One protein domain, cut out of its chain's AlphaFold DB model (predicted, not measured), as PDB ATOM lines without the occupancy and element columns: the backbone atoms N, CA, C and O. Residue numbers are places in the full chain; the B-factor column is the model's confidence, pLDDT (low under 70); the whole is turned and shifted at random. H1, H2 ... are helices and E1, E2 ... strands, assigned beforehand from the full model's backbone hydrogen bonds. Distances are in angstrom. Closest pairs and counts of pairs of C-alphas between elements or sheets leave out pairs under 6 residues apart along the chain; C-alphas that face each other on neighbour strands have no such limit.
ATOM      1  N   TYR A 125     108.211 138.319 110.736       35.75
ATOM      2  CA  TYR A 125     109.151 138.148 111.840       35.75
ATOM      3  C   TYR A 125     109.671 136.714 111.792       35.75
ATOM      4  O   TYR A 125     108.879 135.777 111.712       35.75
ATOM      5  N   ALA A 126     110.989 136.541 111.833       37.94
ATOM      6  CA  ALA A 126     111.606 135.234 112.006       37.94
ATOM      7  C   ALA A 126     112.101 135.137 113.452       37.94
ATOM      8  O   ALA A 126     113.040 135.832 113.840       37.94
ATOM      9  N   MET A 127     111.457 134.295 114.260       33.09
ATOM     10  CA  MET A 127     112.003 133.890 115.553       33.09
ATOM     11  C   MET A 127     112.860 132.648 115.332       33.09
ATOM     12  O   MET A 127     112.349 131.595 114.962       33.09
ATOM     13  N   ALA A 128     114.172 132.782 115.516       40.19
ATOM     14  CA  ALA A 128     115.082 131.646 115.494       40.19
ATOM     15  C   ALA A 128     115.177 131.065 116.910       40.19
ATOM     16  O   ALA A 128     115.642 131.741 117.826       40.19
ATOM     17  N   HIS A 129     114.734 129.820 117.085       31.25
ATOM     18  CA  HIS A 129     114.916 129.059 118.319       31.25
ATOM     19  C   HIS A 129     115.947 127.960 118.052       31.25
ATOM     20  O   HIS A 129     115.689 127.035 117.280       31.25
ATOM     21  N   CYS A 130     117.132 128.077 118.645       35.66
ATOM     22  CA  CYS A 130     118.187 127.076 118.524       35.66
ATOM     23  C   CYS A 130     118.457 126.477 119.902       35.66
ATOM     24  O   CYS A 130     119.238 127.029 120.670       35.66
ATOM     25  N   ASN A 131     117.823 125.342 120.197       34.84
ATOM     26  CA  ASN A 131     118.223 124.495 121.316       34.84
ATOM     27  C   ASN A 131     119.142 123.399 120.775       34.84
ATOM     28  O   ASN A 131     118.662 122.483 120.109       34.84
ATOM     29  N   ASP A 132     120.436 123.471 121.080       37.72
ATOM     30  CA  ASP A 132     121.320 122.310 120.957       37.72
ATOM     31  C   ASP A 132     121.295 121.538 122.282       37.72
ATOM     32  O   ASP A 132     121.709 122.048 123.324       37.72
ATOM     33  N   PHE A 133     120.798 120.297 122.238       36.84
ATOM     34  CA  PHE A 133     120.871 119.347 123.345       36.84
ATOM     35  C   PHE A 133     122.065 118.397 123.145       36.84
ATOM     36  O   PHE A 133     122.161 117.696 122.140       36.84
ATOM     37  N   MET A 141     128.956 126.450 118.207       44.34
ATOM     38  CA  MET A 141     128.737 127.034 116.875       44.34
ATOM     39  C   MET A 141     127.280 127.514 116.732       44.34
ATOM     40  O   MET A 141     126.735 127.541 115.634       44.34
ATOM     41  N   GLY A 142     126.631 127.863 117.847       62.78
ATOM     42  CA  GLY A 142     125.301 128.477 117.871       62.78
ATOM     43  C   GLY A 142     125.369 130.006 117.787       62.78
ATOM     44  O   GLY A 142     126.438 130.599 117.938       62.78
ATOM     45  N   TRP A 143     124.220 130.669 117.602       67.94
ATOM     46  CA  TRP A 143     124.110 132.140 117.562       67.94
ATOM     47  C   TRP A 143     124.767 132.837 118.760       67.94
ATOM     48  O   TRP A 143     125.344 133.910 118.599       67.94
ATOM     49  N   ARG A 144     124.790 132.183 119.925       71.25
ATOM     50  CA  ARG A 144     125.509 132.638 121.119       71.25
ATOM     51  C   ARG A 144     127.014 132.822 120.889       71.25
ATOM     52  O   ARG A 144     127.578 133.785 121.392       71.25
ATOM     53  N   GLY A 145     127.650 131.958 120.098       75.00
ATOM     54  CA  GLY A 145     129.079 132.051 119.777       75.00
ATOM     55  C   GLY A 145     129.410 133.093 118.702       75.00
ATOM     56  O   GLY A 145     130.521 133.610 118.679       75.00
ATOM     57  N   ILE A 146     128.456 133.420 117.822       74.25
ATOM     58  CA  ILE A 146     128.666 134.361 116.705       74.25
ATOM     59  C   ILE A 146     128.232 135.784 117.077       74.25
ATOM     60  O   ILE A 146     128.900 136.746 116.708       74.25
ATOM     61  N   LEU A 147     127.117 135.925 117.796       78.81
ATOM     62  CA  LEU A 147     126.489 137.213 118.107       78.81
ATOM     63  C   LEU A 147     126.424 137.536 119.608       78.81
ATOM     64  O   LEU A 147     126.036 138.645 119.962       78.81
ATOM     65  N   GLY A 148     126.793 136.605 120.494       80.38
ATOM     66  CA  GLY A 148     126.863 136.862 121.937       80.38
ATOM     67  C   GLY A 148     125.522 136.855 122.682       80.38
ATOM     68  O   GLY A 148     125.496 137.245 123.846       80.38
ATOM     69  N   PHE A 149     124.419 136.415 122.065       75.62
ATOM     70  CA  PHE A 149     123.108 136.312 122.724       75.62
ATOM     71  C   PHE A 149     122.465 134.928 122.563       75.62
ATOM     72  O   PHE A 149     122.683 134.233 121.572       75.62
ATOM     73  N   GLU A 150     121.675 134.530 123.561       67.88
ATOM     74  CA  GLU A 150     121.000 133.224 123.628       67.88
ATOM     75  C   GLU A 150     119.618 133.246 122.950       67.88
ATOM     76  O   GLU A 150     119.229 132.279 122.303       67.88
ATOM     77  N   TYR A 151     118.937 134.397 122.993       67.94
ATOM     78  CA  TYR A 151     117.677 134.667 122.299       67.94
ATOM     79  C   TYR A 151     117.717 136.080 121.718       67.94
ATOM     80  O   TYR A 151     118.126 137.016 122.403       67.94
ATOM     81  N   GLY A 152     117.304 136.250 120.463       80.31
ATOM     82  CA  GLY A 152     117.263 137.564 119.826       80.31
ATOM     83  C   GLY A 152     116.271 137.603 118.675       80.31
ATOM     84  O   GLY A 152     116.098 136.627 117.943       80.31
ATOM     85  N   ILE A 153     115.599 138.741 118.526       80.81
ATOM     86  CA  ILE A 153     114.663 138.982 117.426       80.81
ATOM     87  C   ILE A 153     115.472 139.498 116.242       80.81
ATOM     88  O   ILE A 153     116.086 140.559 116.332       80.81
ATOM     89  N   VAL A 154     115.470 138.766 115.129       86.00
ATOM     90  CA  VAL A 154     116.111 139.221 113.891       86.00
ATOM     91  C   VAL A 154     115.047 139.817 112.985       86.00
ATOM     92  O   VAL A 154     114.149 139.126 112.501       86.00
ATOM     93  N   GLN A 155     115.152 141.119 112.746       86.00
ATOM     94  CA  GLN A 155     114.274 141.805 111.818       86.00
ATOM     95  C   GLN A 155     114.849 141.700 110.401       86.00
ATOM     96  O   GLN A 155     115.945 142.194 110.126       86.00
ATOM     97  N   ALA A 156     114.096 141.084 109.488       86.38
ATOM     98  CA  ALA A 156     114.478 141.009 108.083       86.38
ATOM     99  C   ALA A 156     114.577 142.411 107.457       86.38
ATOM    100  O   ALA A 156     113.803 143.314 107.783       86.38
ATOM    101  N   SER A 157     115.510 142.588 106.521       76.38
ATOM    102  CA  SER A 157     115.589 143.806 105.718       76.38
ATOM    103  C   SER A 157     114.348 143.921 104.824       76.38
ATOM    104  O   SER A 157     114.180 143.149 103.882       76.38
ATOM    105  N   LEU A 158     113.484 144.894 105.107       78.75
ATOM    106  CA  LEU A 158     112.458 145.387 104.178       78.75
ATOM    107  C   LEU A 158     112.979 146.635 103.456       78.75
ATOM    108  O   LEU A 158     113.910 147.295 103.921       78.75
ATOM    109  N   GLY A 159     112.387 146.936 102.299       83.44
ATOM    110  CA  GLY A 159     112.857 147.981 101.387       83.44
ATOM    111  C   GLY A 159     113.106 149.348 102.053       83.44
ATOM    112  O   GLY A 159     112.538 149.642 103.108       83.44
ATOM    113  N   PRO A 160     113.926 150.210 101.425       73.62
ATOM    114  CA  PRO A 160     114.458 151.448 102.017       73.62
ATOM    115  C   PRO A 160     113.392 152.447 102.500       73.62
ATOM    116  O   PRO A 160     113.681 153.309 103.321       73.62
ATOM    117  N   TYR A 161     112.149 152.311 102.034       67.94
ATOM    118  CA  TYR A 161     111.017 153.154 102.428       67.94
ATOM    119  C   TYR A 161     110.226 152.623 103.638       67.94
ATOM    120  O   TYR A 161     109.296 153.283 104.094       67.94
ATOM    121  N   ILE A 162     110.558 151.428 104.136       72.56
ATOM    122  CA  ILE A 162     109.833 150.743 105.219       72.56
ATOM    123  C   ILE A 162     110.678 150.702 106.498       72.56
ATOM    124  O   ILE A 162     110.149 150.937 107.582       72.56
ATOM    125  N   PHE A 163     111.990 150.477 106.380       76.25
ATOM    126  CA  PHE A 163     112.915 150.546 107.514       76.25
ATOM    127  C   PHE A 163     113.839 151.746 107.409       76.25
ATOM    128  O   PHE A 163     114.927 151.677 106.841       76.25
ATOM    129  N   GLY A 164     113.402 152.849 108.012       83.81
ATOM    130  CA  GLY A 164     114.295 153.956 108.318       83.81
ATOM    131  C   GLY A 164     115.237 153.617 109.485       83.81
ATOM    132  O   GLY A 164     114.948 152.715 110.280       83.81
ATOM    133  N   PRO A 165     116.325 154.391 109.665       81.62
ATOM    134  CA  PRO A 165     117.253 154.243 110.790       81.62
ATOM    135  C   PRO A 165     116.571 154.231 112.168       81.62
ATOM    136  O   PRO A 165     117.043 153.585 113.098       81.62
ATOM    137  N   GLN A 166     115.429 154.912 112.290       85.06
ATOM    138  CA  GLN A 166     114.636 154.991 113.520       85.06
ATOM    139  C   GLN A 166     114.111 153.622 113.967       85.06
ATOM    140  O   GLN A 166     114.115 153.324 115.155       85.06
ATOM    141  N   LEU A 167     113.684 152.775 113.030       80.56
ATOM    142  CA  LEU A 167     113.106 151.474 113.358       80.56
ATOM    143  C   LEU A 167     114.195 150.442 113.679       80.56
ATOM    144  O   LEU A 167     114.036 149.655 114.606       80.56
ATOM    145  N   VAL A 168     115.346 150.530 113.003       83.69
ATOM    146  CA  VAL A 168     116.550 149.767 113.372       83.69
ATOM    147  C   VAL A 168     116.977 150.101 114.801       83.69
ATOM    148  O   VAL A 168     117.204 149.180 115.578       83.69
ATOM    149  N   ALA A 169     116.988 151.384 115.180       82.69
ATOM    150  CA  ALA A 169     117.315 151.806 116.543       82.69
ATOM    151  C   ALA A 169     116.339 151.247 117.595       82.69
ATOM    152  O   ALA A 169     116.760 150.828 118.670       82.69
ATOM    153  N   VAL A 170     115.036 151.205 117.291       81.62
ATOM    154  CA  VAL A 170     114.033 150.602 118.187       81.62
ATOM    155  C   VAL A 170     114.288 149.106 118.370       81.62
ATOM    156  O   VAL A 170     114.275 148.629 119.504       81.62
ATOM    157  N   VAL A 171     114.569 148.372 117.289       82.00
ATOM    158  CA  VAL A 171     114.851 146.931 117.364       82.00
ATOM    159  C   VAL A 171     116.141 146.645 118.122       82.00
ATOM    160  O   VAL A 171     116.139 145.772 118.986       82.00
ATOM    161  N   THR A 172     117.207 147.411 117.891       85.06
ATOM    162  CA  THR A 172     118.462 147.241 118.640       85.06
ATOM    163  C   THR A 172     118.306 147.572 120.121       85.06
ATOM    164  O   THR A 172     118.869 146.881 120.965       85.06
ATOM    165  N   ASN A 173     117.481 148.568 120.463       82.62
ATOM    166  CA  ASN A 173     117.181 148.898 121.860       82.62
ATOM    167  C   ASN A 173     116.342 147.815 122.558       82.62
ATOM    168  O   ASN A 173     116.382 147.705 123.780       82.62
ATOM    169  N   ALA A 174     115.604 147.006 121.795       80.56
ATOM    170  CA  ALA A 174     114.826 145.875 122.289       80.56
ATOM    171  C   ALA A 174     115.616 144.547 122.308       80.56
ATOM    172  O   ALA A 174     115.007 143.485 122.394       80.56
ATOM    173  N   VAL A 175     116.957 144.596 122.234       84.62
ATOM    174  CA  VAL A 175     117.852 143.415 122.178       84.62
ATOM    175  C   VAL A 175     117.694 142.610 120.870       84.62
ATOM    176  O   VAL A 175     118.007 141.425 120.789       84.62
ATOM    177  N   GLY A 176     117.193 143.246 119.809       88.25
ATOM    178  CA  GLY A 176     117.055 142.651 118.482       88.25
ATOM    179  C   GLY A 176     118.173 143.044 117.512       88.25
ATOM    180  O   GLY A 176     118.869 144.042 117.684       88.25
ATOM    181  N   LEU A 177     118.311 142.278 116.431       90.19
ATOM    182  CA  LEU A 177     119.173 142.612 115.300       90.19
ATOM    183  C   LEU A 177     118.338 143.321 114.223       90.19
ATOM    184  O   LEU A 177     117.485 142.702 113.581       90.19
ATOM    185  N   GLY A 178     118.576 144.617 114.020       89.75
ATOM    186  CA  GLY A 178     117.929 145.396 112.963       89.75
ATOM    187  C   GLY A 178     118.794 145.485 111.705       89.75
ATOM    188  O   GLY A 178     119.904 146.011 111.758       89.75
ATOM    189  N   LEU A 179     118.289 145.010 110.563       86.19
ATOM    190  CA  LEU A 179     118.969 145.141 109.271       86.19
ATOM    191  C   LEU A 179     118.476 146.386 108.521       86.19
ATOM    192  O   LEU A 179     117.287 146.509 108.223       86.19
ATOM    193  N   LEU A 180     119.397 147.293 108.187       85.75
ATOM    194  CA  LEU A 180     119.111 148.455 107.346       85.75
ATOM    195  C   LEU A 180     119.353 148.110 105.872       85.75
ATOM    196  O   LEU A 180     120.415 147.599 105.517       85.75
ATOM    197  N   SER A 181     118.388 148.422 105.009       81.44
ATOM    198  CA  SER A 181     118.550 148.246 103.564       81.44
ATOM    199  C   SER A 181     119.598 149.214 103.012       81.44
ATOM    200  O   SER A 181     119.555 150.416 103.276       81.44
ATOM    201  N   GLY A 182     120.549 148.682 102.242       82.06
ATOM    202  CA  GLY A 182     121.538 149.487 101.527       82.06
ATOM    203  C   GLY A 182     120.906 150.301 100.388       82.06
ATOM    204  O   GLY A 182     119.813 149.965  99.930       82.06
ATOM    205  N   PRO A 183     121.582 151.368  99.923       69.44
ATOM    206  CA  PRO A 183     121.127 152.139  98.770       69.44
ATOM    207  C   PRO A 183     121.055 151.256  97.520       69.44
ATOM    208  O   PRO A 183     121.871 150.347  97.341       69.44
TER     209      PRO A 183
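This is residues 125 to 133 and 141 to 183 of the 265 residues of the protein "2-nitropropane dioxygenase-like protein" of Striga asiatica (UniProt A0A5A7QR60). There is little regular structure here: a loose rod of mostly unnamed chain, with H2 and E2 near each other towards one end, H1 towards the other, and the strand E1 running on into a straggling stretch to Phe 133. Residues 177 to 178 pair in parallel with residues 154 to 155 of E2. The printed part has 52 residues, 20 of them in named elements, in the order E1, H1, E2, H2, of mixed class. The radius of gyration of the C-alphas is 12.4 A, and the spans are 41 by 18 by 17 A.

E1 is residues 125 to 127, from C-alpha 125 at (109.151, 138.148, 111.840). H1 is residues 143 to 147, and E2 residues 153 to 155. H2, residues 165 to 173, is 12.3 A long and ends at C-alpha 173 (117.181, 148.898, 121.860).

E1 and E2 meet only at a point. The closest C-alphas of E2 and H2, Gln 155 and Val 171, are 7.6 A apart. H2 is apart from E1 and H1. In H1 and H2, every O i to N i+4 pair is within hydrogen-bond range.

Residues 134 to 140 are not printed, and C-alphas 133 and 141 are 12.8 A apart. Mean pLDDT of the printed part is 71.2; E1 averages 36.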